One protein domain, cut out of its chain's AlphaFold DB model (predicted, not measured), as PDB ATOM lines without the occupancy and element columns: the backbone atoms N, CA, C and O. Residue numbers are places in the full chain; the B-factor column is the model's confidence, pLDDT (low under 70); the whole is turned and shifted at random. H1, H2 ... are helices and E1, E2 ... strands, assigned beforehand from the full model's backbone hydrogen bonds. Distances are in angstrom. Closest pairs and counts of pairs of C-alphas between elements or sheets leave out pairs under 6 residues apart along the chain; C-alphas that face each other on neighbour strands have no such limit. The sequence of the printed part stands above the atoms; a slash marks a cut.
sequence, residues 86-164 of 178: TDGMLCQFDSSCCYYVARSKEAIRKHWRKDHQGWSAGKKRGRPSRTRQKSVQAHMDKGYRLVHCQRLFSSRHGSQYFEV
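AT A GLANCE: This is residues 86 to 164 of the 178 residues of an uncharacterized protein of Pyrenophora tritici-repentis (UniProt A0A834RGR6). A small, strongly twisted sheet of three strands makes one end of an elongated model, and helix H2 leads away from it, in line of chain with the inner strand E2, to the other end; helix H1 only grazes the sheet, at E1, and a long loop, residues 116 to 129, goes from H1 out to the far end of H2. The sheet runs E1, E2, E3, all antiparallel, and E2 bends sharply between its two neighbours. The printed part has 79 residues, with two named helices and three named strands in the order E1, H1, H2, E2, E3, a mixed class of helices and strands. It is only just compact, close to loose, with a radius of gyration of the C-alphas of 13.9 A, and spans 41 by 23 by 22 A.

HOW THE PARTS SIT: Start at E1, residues 86 to 91, an edge strand. Its antiparallel neighbour is E2, residues 144 to 151, at 116 degrees between their N-to-C directions; look for N 90 and O 145 at 2.9 A and N 147 and O 88 at 2.8 A, within hydrogen-bond range. Residues 89 to 90 of E1 also pair, antiparallel, with residues 101 to 102. E2 bends by 74 degrees at residue 148, and its pairing is staggered: residues 144 to 147 pair with E1, residues 148 to 151 with E3, residues 161 to 164, the other edge strand. E2 and E3 form an antiparallel hairpin, with N 164 and O 148 at 2.9 A. H1, residues 105 to 115, only grazes the sheet with its residues 105 to 112; its closest C-alphas to E1 are those of Ile 108 and Cys 91, 7.3 A apart. H2, residues 130 to 143, is near H1, with 6 pairs of C-alphas within 10 A, and is only just not on the sheet, with 4 such pairs. H2 and E3 are apart. In both helices every O i to N i+4 pair is within hydrogen-bond range.

IN THESE COORDINATES: Find C-alpha 86 at (41.337, 3.581, -4.168); from there E1 runs 15.0 A to C-alpha 91. H1 covers 15.3 A from C-alpha 105 to C-alpha 115. Find C-alpha 130 at (21.508, 26.464, -5.540), where H2 begins its 19.7 A to C-alpha 143. E2 follows, 18.1 A from C-alpha 144 to C-alpha 151. E3 covers 9.4 A and ends at C-alpha 164, (38.298, -5.718, -4.883).

THE WHOLE: The C-alphas of Ser 129 and Leu 152 are the two farthest apart, 41.7 A. The printed part has no cut. The links E1 to H1 and H1 to H2 are long, 13 and 14 residues; H2 to E2 is tight. Mean pLDDT of the printed part is 78.6, and it is under 70 at residue 95, residues 117 to 128 and residues 155 to 158.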
ATOM      1  N   THR A  86      42.125   3.239  -5.371       90.25
ATOM      2  CA  THR A  86      41.337   3.581  -4.168       90.25
ATOM      3  C   THR A  86      40.178   4.545  -4.453       90.25
ATOM      4  O   THR A  86      39.351   4.811  -3.587       90.25
ATOM      5  N   ASP A  87      40.109   5.074  -5.672       90.38
ATOM      6  CA  ASP A  87      39.130   6.049  -6.167       90.38
ATOM      7  C   ASP A  87      38.014   5.396  -7.006       90.38
ATOM      8  O   ASP A  87      37.354   6.058  -7.814       90.38
ATOM      9  N   GLY A  88      37.797   4.088  -6.833       91.81
ATOM     10  CA  GLY A  88      36.699   3.371  -7.471       91.81
ATOM     11  C   GLY A  88      35.346   3.838  -6.939       91.81
ATOM     12  O   GLY A  88      35.164   4.026  -5.741       91.81
ATOM     13  N   MET A  89      34.377   4.009  -7.832       91.75
ATOM     14  CA  MET A  89      32.991   4.350  -7.521       91.75
ATOM     15  C   MET A  89      32.093   3.231  -8.043       91.75
ATOM     16  O   MET A  89      31.863   3.131  -9.251       91.75
ATOM     17  N   LEU A  90      31.611   2.384  -7.133       90.88
ATOM     18  CA  LEU A  90      30.657   1.319  -7.430       90.88
ATOM     19  C   LEU A  90      29.247   1.903  -7.492       90.88
ATOM     20  O   LEU A  90      28.826   2.581  -6.553       90.88
ATOM     21  N   CYS A  91      28.514   1.627  -8.567       90.31
ATOM     22  CA  CYS A  91      27.120   2.035  -8.706       90.31
ATOM     23  C   CYS A  91      26.236   1.462  -7.579       90.31
ATOM     24  O   CYS A  91      26.441   0.339  -7.130       90.31
ATOM     25  N   GLN A  92      25.258   2.240  -7.108       88.12
ATOM     26  CA  GLN A  92      24.304   1.838  -6.060       88.12
ATOM     27  C   GLN A  92      22.832   1.959  -6.495       88.12
ATOM     28  O   GLN A  92      21.932   1.822  -5.673       88.12
ATOM     29  N   PHE A  93      22.555   2.248  -7.772       80.56
ATOM     30  CA  PHE A  93      21.175   2.417  -8.253       80.56
ATOM     31  C   PHE A  93      20.390   1.103  -8.333       80.56
ATOM     32  O   PHE A  93      19.176   1.117  -8.159       80.56
ATOM     33  N   ASP A  94      21.077  -0.010  -8.581       77.38
ATOM     34  CA  ASP A  94      20.509  -1.357  -8.558       77.38
ATOM     35  C   ASP A  94      21.576  -2.304  -8.010       77.38
ATOM     36  O   ASP A  94      22.278  -2.978  -8.756       77.38
ATOM     37  N   SER A  95      21.769  -2.291  -6.692       68.06
ATOM     38  CA  SER A  95      22.841  -3.054  -6.043       68.06
ATOM     39  C   SER A  95      22.711  -4.576  -6.218       68.06
ATOM     40  O   SER A  95      23.674  -5.287  -5.950       68.06
ATOM     41  N   SER A  96      21.554  -5.078  -6.666       71.19
ATOM     42  CA  SER A  96      21.336  -6.492  -6.996       71.19
ATOM     43  C   SER A  96      21.866  -6.882  -8.377       71.19
ATOM     44  O   SER A  96      22.346  -8.003  -8.549       71.19
ATOM     45  N   CYS A  97      21.799  -5.971  -9.352       76.50
ATOM     46  CA  CYS A  97      22.069  -6.284 -10.759       76.50
ATOM     47  C   CYS A  97      23.171  -5.415 -11.388       76.50
ATOM     48  O   CYS A  97      23.597  -5.677 -12.512       76.50
ATOM     49  N   CYS A  98      23.643  -4.379 -10.692       86.25
ATOM     50  CA  CYS A  98      24.596  -3.408 -11.209       86.25
ATOM     51  C   CYS A  98      25.900  -3.400 -10.404       86.25
ATOM     52  O   CYS A  98      26.033  -2.727  -9.385       86.25
ATOM     53  N   TYR A  99      26.901  -4.098 -10.937       86.56
ATOM     54  CA  TYR A  99      28.261  -4.158 -10.385       86.56
ATOM     55  C   TYR A  99      29.229  -3.202 -11.097       86.56
ATOM     56  O   TYR A  99      30.444  -3.385 -11.066       86.56
ATOM     57  N   TYR A 100      28.702  -2.185 -11.783       88.62
ATOM     58  CA  TYR A 100      29.526  -1.274 -12.568       88.62
ATOM     59  C   TYR A 100      30.389  -0.390 -11.664       88.62
ATOM     60  O   TYR A 100      29.873   0.374 -10.842       88.62
ATOM     61  N   VAL A 101      31.706  -0.442 -11.872       90.75
ATOM     62  CA  VAL A 101      32.675   0.434 -11.211       90.75
ATOM     63  C   VAL A 101      33.254   1.426 -12.215       90.75
ATOM     64  O   VAL A 101      33.677   1.072 -13.318       90.75
ATOM     65  N   ALA A 102      33.318   2.691 -11.815       91.06
ATOM     66  CA  ALA A 102      33.998   3.742 -12.558       91.06
ATOM     67  C   ALA A 102      34.990   4.486 -11.670       91.06
ATOM     68  O   ALA A 102      34.780   4.633 -10.476       91.06
ATOM     69  N   ARG A 103      36.043   5.037 -12.275       92.12
ATOM     70  CA  ARG A 103      37.024   5.891 -11.582       92.12
ATOM     71  C   ARG A 103      36.838   7.386 -11.845       92.12
ATOM     72  O   ARG A 103      37.595   8.212 -11.359       92.12
ATOM     73  N   SER A 104      35.821   7.769 -12.622       89.06
ATOM     74  CA  SER A 104      35.487   9.177 -12.855       89.06
ATOM     75  C   SER A 104      33.990   9.444 -12.710       89.06
ATOM     76  O   SER A 104      33.143   8.636 -13.104       89.06
ATOM     77  N   LYS A 105      33.655  10.620 -12.161       86.00
ATOM     78  CA  LYS A 105      32.260  11.067 -12.005       86.00
ATOM     79  C   LYS A 105      31.546  11.182 -13.351       86.00
ATOM     80  O   LYS A 105      30.329  11.073 -13.424       86.00
ATOM     81  N   GLU A 106      32.282  11.432 -14.427       86.44
ATOM     82  CA  GLU A 106      31.718  11.471 -15.774       86.44
ATOM     83  C   GLU A 106      31.318  10.076 -16.265       86.44
ATOM     84  O   GLU A 106      30.193   9.901 -16.740       86.44
ATOM     85  N   ALA A 107      32.199   9.083 -16.103       88.00
ATOM     86  CA  ALA A 107      31.939   7.712 -16.524       88.00
ATOM     87  C   ALA A 107      30.730   7.125 -15.787       88.00
ATOM     88  O   ALA A 107      29.821   6.601 -16.431       88.00
ATOM     89  N   ILE A 108      30.649   7.314 -14.465       87.50
ATOM     90  CA  ILE A 108      29.521   6.795 -13.686       87.50
ATOM     91  C   ILE A 108      28.195   7.481 -14.050       87.50
ATOM     92  O   ILE A 108      27.172   6.821 -14.192       87.50
ATOM     93  N   ARG A 109      28.208   8.788 -14.344       84.69
ATOM     94  CA  ARG A 109      27.027   9.512 -14.854       84.69
ATOM     95  C   ARG A 109      26.592   9.041 -16.230       84.69
ATOM     96  O   ARG A 109      25.411   9.112 -16.565       84.69
ATOM     97  N   LYS A 110      27.546   8.693 -17.094       86.69
ATOM     98  CA  LYS A 110      27.250   8.149 -18.422       86.69
ATOM     99  C   LYS A 110      26.588   6.782 -18.284       86.69
ATOM    100  O   LYS A 110      25.562   6.568 -18.917       86.69
ATOM    101  N   HIS A 111      27.140   5.931 -17.424       88.44
ATOM    102  CA  HIS A 111      26.555   4.646 -17.065       88.44
ATOM    103  C   HIS A 111      25.130   4.814 -16.522       88.44
ATOM    104  O   HIS A 111      24.202   4.270 -17.108       88.44
ATOM    105  N   TRP A 112      24.909   5.679 -15.524       87.44
ATOM    106  CA  TRP A 112      23.564   5.896 -14.986       87.44
ATOM    107  C   TRP A 112      22.553   6.332 -16.042       87.44
ATOM    108  O   TRP A 112      21.452   5.813 -16.055       87.44
ATOM    109  N   ARG A 113      22.907   7.227 -16.974       83.75
ATOM    110  CA  ARG A 113      21.988   7.635 -18.059       83.75
ATOM    111  C   ARG A 113      21.628   6.509 -19.018       83.75
ATOM    112  O   ARG A 113      20.569   6.567 -19.633       83.75
ATOM    113  N   LYS A 114      22.562   5.588 -19.237       85.25
ATOM    114  CA  LYS A 114      22.436   4.527 -20.232       85.25
ATOM    115  C   LYS A 114      21.681   3.335 -19.659       85.25
ATOM    116  O   LYS A 114      20.767   2.833 -20.299       85.25
ATOM    117  N   ASP A 115      22.069   2.931 -18.456       84.38
ATOM    118  CA  ASP A 115      21.684   1.652 -17.870       84.38
ATOM    119  C   ASP A 115      20.636   1.825 -16.752       84.38
ATOM    120  O   ASP A 115      19.939   0.877 -16.404       84.38
ATOM    121  N   HIS A 116      20.439   3.049 -16.238       83.94
ATOM    122  CA  HIS A 116      19.383   3.369 -15.274       83.94
ATOM    123  C   HIS A 116      18.436   4.441 -15.833       83.94
ATOM    124  O   HIS A 116      18.722   5.638 -15.852       83.94
ATOM    125  N   GLN A 117      17.240   4.014 -16.245       63.62
ATOM    126  CA  GLN A 117      16.220   4.855 -16.899       63.62
ATOM    127  C   GLN A 117      15.835   6.131 -16.109       63.62
ATOM    128  O   GLN A 117      15.309   7.083 -16.687       63.62
ATOM    129  N   GLY A 118      16.108   6.174 -14.799       55.06
ATOM    130  CA  GLY A 118      15.698   7.248 -13.889       55.06
ATOM    131  C   GLY A 118      16.707   8.377 -13.646       55.06
ATOM    132  O   GLY A 118      16.312   9.415 -13.108       55.06
ATOM    133  N   TRP A 119      17.991   8.251 -14.021       64.81
ATOM    134  CA  TRP A 119      18.941   9.329 -13.719       64.81
ATOM    135  C   TRP A 119      18.859  10.458 -14.752       64.81
ATOM    136  O   TRP A 119      19.428  10.406 -15.843       64.81
ATOM    137  N   SER A 120      18.175  11.537 -14.377       56.84
ATOM    138  CA  SER A 120      18.208  12.799 -15.108       56.84
ATOM    139  C   SER A 120      18.828  13.888 -14.232       56.84
ATOM    140  O   SER A 120      18.183  14.437 -13.340       56.84
ATOM    141  N   ALA A 121      20.077  14.279 -14.517       56.25
ATOM    142  CA  ALA A 121      20.541  15.616 -14.140       56.25
ATOM    143  C   ALA A 121      19.751  16.637 -14.958       56.25
ATOM    144  O   ALA A 121      20.197  17.119 -15.990       56.25
ATOM    145  N   GLY A 122      18.530  16.906 -14.509       53.16
ATOM    146  CA  GLY A 122      17.741  18.056 -14.878       53.16
ATOM    147  C   GLY A 122      17.702  18.407 -16.363       53.16
ATOM    148  O   GLY A 122      18.370  19.344 -16.777       53.16
ATOM    149  N   LYS A 123      16.787  17.793 -17.118       48.38
ATOM    150  CA  LYS A 123      16.469  18.118 -18.526       48.38
ATOM    151  C   LYS A 123      15.968  19.562 -18.799       48.38
ATOM    152  O   LYS A 123      15.440  19.823 -19.872       48.38
ATOM    153  N   LYS A 124      16.080  20.519 -17.865       50.53
ATOM    154  CA  LYS A 124      15.551  21.890 -18.045       50.53
ATOM    155  C   LYS A 124      16.678  22.883 -18.343       50.53
ATOM    156  O   LYS A 124      17.589  23.008 -17.525       50.53
ATOM    157  N   ARG A 125      16.578  23.590 -19.483       46.00
ATOM    158  CA  ARG A 125      17.414  24.755 -19.848       46.00
ATOM    159  C   ARG A 125      17.368  25.803 -18.726       46.00
ATOM    160  O   ARG A 125      16.293  26.098 -18.214       46.00
ATOM    161  N   GLY A 126      18.528  26.362 -18.378       59.62
ATOM    162  CA  GLY A 126      18.688  27.425 -17.376       59.62
ATOM    163  C   GLY A 126      19.649  27.055 -16.241       59.62
ATOM    164  O   GLY A 126      19.829  25.878 -15.924       59.62
ATOM    165  N   ARG A 127      20.277  28.066 -15.618       61.00
ATOM    166  CA  ARG A 127      21.156  27.881 -14.450       61.00
ATOM    167  C   ARG A 127      20.335  27.257 -13.312       61.00
ATOM    168  O   ARG A 127      19.368  27.872 -12.866       61.00
ATOM    169  N   PRO A 128      20.678  26.053 -12.826       64.19
ATOM    170  CA  PRO A 128      19.948  25.444 -11.724       64.19
ATOM    171  C   PRO A 128      20.046  26.318 -10.468       64.19
ATOM    172  O   PRO A 128      21.126  26.813 -10.143       64.19
ATOM    173  N   SER A 129      18.938  26.470  -9.739       73.44
ATOM    174  CA  SER A 129      18.951  27.064  -8.394       73.44
ATOM    175  C   SER A 129      19.961  26.335  -7.492       73.44
ATOM    176  O   SER A 129      20.139  25.119  -7.621       73.44
ATOM    177  N   ARG A 130      20.586  27.046  -6.540       75.06
ATOM    178  CA  ARG A 130      21.508  26.464  -5.540       75.06
ATOM    179  C   ARG A 130      20.903  25.240  -4.840       75.06
ATOM    180  O   ARG A 130      21.602  24.254  -4.629       75.06
ATOM    181  N   THR A 131      19.605  25.256  -4.537       73.75
ATOM    182  CA  THR A 131      18.891  24.128  -3.903       73.75
ATOM    183  C   THR A 131      18.816  22.903  -4.820       73.75
ATOM    184  O   THR A 131      18.983  21.763  -4.384       73.75
ATOM    185  N   ARG A 132      18.644  23.127  -6.127       71.06
ATOM    186  CA  ARG A 132      18.651  22.064  -7.139       71.06
ATOM    187  C   ARG A 132      20.056  21.497  -7.359       71.06
ATOM    188  O   ARG A 132      20.204  20.296  -7.529       71.06
ATOM    189  N   GLN A 133      21.090  22.338  -7.319       70.06
ATOM    190  CA  GLN A 133      22.479  21.865  -7.380       70.06
ATOM    191  C   GLN A 133      22.824  20.990  -6.172       70.06
ATOM    192  O   GLN A 133      23.375  19.908  -6.348       70.06
ATOM    193  N   LYS A 134      22.435  21.415  -4.963       74.25
ATOM    194  CA  LYS A 134      22.642  20.635  -3.735       74.25
ATOM    195  C   LYS A 134      21.919  19.288  -3.761       74.25
ATOM    196  O   LYS A 134      22.518  18.290  -3.391       74.25
ATOM    197  N   SER A 135      20.670  19.238  -4.223       71.12
ATOM    198  CA  SER A 135      19.925  17.969  -4.322       71.12
ATOM    199  C   SER A 135      20.513  17.024  -5.367       71.12
ATOM    200  O   SER A 135      20.657  15.841  -5.082       71.12
ATOM    201  N   VAL A 136      20.933  17.527  -6.535       71.81
ATOM    202  CA  VAL A 136      21.644  16.711  -7.534       71.81
ATOM    203  C   VAL A 136      22.974  16.194  -6.982       71.81
ATOM    204  O   VAL A 136      23.303  15.035  -7.214       71.81
ATOM    205  N   GLN A 137      23.719  17.012  -6.231       73.25
ATOM    206  CA  GLN A 137      24.964  16.577  -5.596       73.25
ATOM    207  C   GLN A 137      24.710  15.529  -4.504       73.25
ATOM    208  O   GLN A 137      25.350  14.491  -4.508       73.25
ATOM    209  N   ALA A 138      23.706  15.714  -3.648       74.00
ATOM    210  CA  ALA A 138      23.339  14.706  -2.654       74.00
ATOM    211  C   ALA A 138      22.889  13.382  -3.305       74.00
ATOM    212  O   ALA A 138      23.187  12.305  -2.798       74.00
ATOM    213  N   HIS A 139      22.199  13.446  -4.450       72.12
ATOM    214  CA  HIS A 139      21.842  12.259  -5.230       72.12
ATOM    215  C   HIS A 139      23.064  11.587  -5.872       72.12
ATOM    216  O   HIS A 139      23.063  10.371  -6.034       72.12
ATOM    217  N   MET A 140      24.095  12.362  -6.237       74.94
ATOM    218  CA  MET A 140      25.385  11.824  -6.688       74.94
ATOM    219  C   MET A 140      26.071  11.057  -5.572       74.94
ATOM    220  O   MET A 140      26.473   9.922  -5.788       74.94
ATOM    221  N   ASP A 141      26.173  11.674  -4.398       75.81
ATOM    222  CA  ASP A 141      26.918  11.121  -3.270       75.81
ATOM    223  C   ASP A 141      26.261   9.836  -2.733       75.81
ATOM    224  O   ASP A 141      26.943   8.982  -2.182       75.81
ATOM    225  N   LYS A 142      24.948   9.665  -2.949       81.25
ATOM    226  CA  LYS A 142      24.207   8.424  -2.654       81.25
ATOM    227  C   LYS A 142      24.199   7.407  -3.799       81.25
ATOM    228  O   LYS A 142      23.845   6.256  -3.581       81.25
ATOM    229  N   GLY A 143      24.526   7.827  -5.020       85.31
ATOM    230  CA  GLY A 143      24.451   6.984  -6.216       85.31
ATOM    231  C   GLY A 143      25.633   6.029  -6.375       85.31
ATOM    232  O   GLY A 143      25.588   5.143  -7.232       85.31
ATOM    233  N   TYR A 144      26.690   6.208  -5.578       89.31
ATOM    234  CA  TYR A 144      27.844   5.322  -5.564       89.31
ATOM    235  C   TYR A 144      28.433   5.136  -4.169       89.31
ATOM    236  O   TYR A 144      28.288   5.989  -3.297       89.31
ATOM    237  N   ARG A 145      29.167   4.037  -3.992       90.56
ATOM    238  CA  ARG A 145      30.048   3.804  -2.843       90.56
ATOM    239  C   ARG A 145      31.500   3.856  -3.304       90.56
ATOM    240  O   ARG A 145      31.813   3.380  -4.396       90.56
ATOM    241  N   LEU A 146      32.375   4.443  -2.489       91.06
ATOM    242  CA  LEU A 146      33.815   4.387  -2.736       91.06
ATOM    243  C   LEU A 146      34.338   2.983  -2.438       91.06
ATOM    244  O   LEU A 146      34.050   2.423  -1.378       91.06
ATOM    245  N   VAL A 147      35.084   2.425  -3.386       91.12
ATOM    246  CA  VAL A 147      35.603   1.060  -3.342       91.12
ATOM    247  C   VAL A 147      37.041   1.007  -3.833       91.12
ATOM    248  O   VAL A 147      37.473   1.840  -4.635       91.12
ATOM    249  N   HIS A 148      37.767  -0.020  -3.398       91.75
ATOM    250  CA  HIS A 148      38.997  -0.402  -4.074       91.75
ATOM    251  C   HIS A 148      38.624  -1.135  -5.358       91.75
ATOM    252  O   HIS A 148      37.680  -1.925  -5.376       91.75
ATOM    253  N   CYS A 149      39.331  -0.856  -6.446       91.00
ATOM    254  CA  CYS A 149      39.041  -1.488  -7.720       91.00
ATOM    255  C   CYS A 149      40.300  -1.816  -8.507       91.00
ATOM    256  O   CYS A 149      41.341  -1.170  -8.369       91.00
ATOM    257  N   GLN A 150      40.180  -2.827  -9.356       90.25
ATOM    258  CA  GLN A 150      41.194  -3.214 -10.326       90.25
ATOM    259  C   GLN A 150      40.563  -3.298 -11.707       90.25
ATOM    260  O   GLN A 150      39.346  -3.223 -11.871       90.25
ATOM    261  N   ARG A 151      41.415  -3.418 -12.715       90.06
ATOM    262  CA  ARG A 151      41.009  -3.636 -14.094       90.06
ATOM    263  C   ARG A 151      41.991  -4.600 -14.723       90.06
ATOM    264  O   ARG A 151      43.194  -4.401 -14.589       90.06
ATOM    265  N   LEU A 152      41.464  -5.594 -15.430       85.50
ATOM    266  CA  LEU A 152      42.280  -6.561 -16.151       85.50
ATOM    267  C   LEU A 152      42.926  -5.886 -17.365       85.50
ATOM    268  O   LEU A 152      44.140  -5.741 -17.407       85.50
ATOM    269  N   PHE A 153      42.134  -5.381 -18.313       84.50
ATOM    270  CA  PHE A 153      42.649  -4.892 -19.598       84.50
ATOM    271  C   PHE A 153      42.706  -3.362 -19.683       84.50
ATOM    272  O   PHE A 153      41.801  -2.655 -19.238       84.50
ATOM    273  N   SER A 154      43.745  -2.810 -20.312       76.50
ATOM    274  CA  SER A 154      43.911  -1.352 -20.434       76.50
ATOM    275  C   SER A 154      42.899  -0.687 -21.381       76.50
ATOM    276  O   SER A 154      42.543   0.480 -21.181       76.50
ATOM    277  N   SER A 155      42.407  -1.422 -22.383       67.88
ATOM    278  CA  SER A 155      41.445  -0.955 -23.388       67.88
ATOM    279  C   SER A 155      40.616  -2.116 -23.966       67.88
ATOM    280  O   SER A 155      40.966  -3.274 -23.766       67.88
ATOM    281  N   ARG A 156      39.536  -1.800 -24.704       65.94
ATOM    282  CA  ARG A 156      38.643  -2.753 -25.410       65.94
ATOM    283  C   ARG A 156      37.821  -3.665 -24.474       65.94
ATOM    284  O   ARG A 156      37.513  -3.280 -23.345       65.94
ATOM    285  N   HIS A 157      37.360  -4.810 -24.978       61.00
ATOM    286  CA  HIS A 157      36.582  -5.796 -24.227       61.00
ATOM    287  C   HIS A 157      37.380  -6.284 -23.004       61.00
ATOM    288  O   HIS A 157      38.580  -6.522 -23.112       61.00
ATOM    289  N   GLY A 158      36.732  -6.360 -21.836       65.06
ATOM    290  CA  GLY A 158      37.387  -6.691 -20.562       65.06
ATOM    291  C   GLY A 158      38.051  -5.515 -19.830       65.06
ATOM    292  O   GLY A 158      38.578  -5.687 -18.734       65.06
ATOM    293  N   SER A 159      37.997  -4.289 -20.367       78.69
ATOM    294  CA  SER A 159      38.537  -3.086 -19.694       78.69
ATOM    295  C   SER A 159      37.655  -2.527 -18.569       78.69
ATOM    296  O   SER A 159      37.788  -1.366 -18.171       78.69
ATOM    297  N   GLN A 160      36.736  -3.341 -18.057       83.06
ATOM    298  CA  GLN A 160      35.853  -2.964 -16.966       83.06
ATOM    299  C   GLN A 160      36.617  -2.978 -15.642       83.06
ATOM    300  O   GLN A 160      37.478  -3.828 -15.410       83.06
ATOM    301  N   TYR A 161      36.307  -2.005 -14.788       89.12
ATOM    302  CA  TYR A 161      36.760  -2.038 -13.408       89.12
ATOM    303  C   TYR A 161      35.845  -2.957 -12.609       89.12
ATOM    304  O   TYR A 161      34.629  -2.938 -12.808       89.12
ATOM    305  N   PHE A 162      36.429  -3.704 -11.686       88.88
ATOM    306  CA  PHE A 162      35.705  -4.523 -10.724       88.88
ATOM    307  C   PHE A 162      36.152  -4.165  -9.311       88.88
ATOM    308  O   PHE A 162      37.287  -3.727  -9.093       88.88
ATOM    309  N   GLU A 163      35.227  -4.283  -8.361       91.31
ATOM    310  CA  GLU A 163      35.520  -4.071  -6.945       91.31
ATOM    311  C   GLU A 163      36.484  -5.153  -6.457       91.31
ATOM    312  O   GLU A 163      36.349  -6.313  -6.829       91.31
ATOM    313  N   VAL A 164      37.430  -4.782  -5.601       89.56
ATOM    314  CA  VAL A 164      38.298  -5.718  -4.883       89.56
ATOM    315  C   VAL A 164      38.306  -5.386  -3.399       89.56
ATOM    316  O   VAL A 164      37.978  -4.268  -2.993       89.56
TER     317      VAL A 164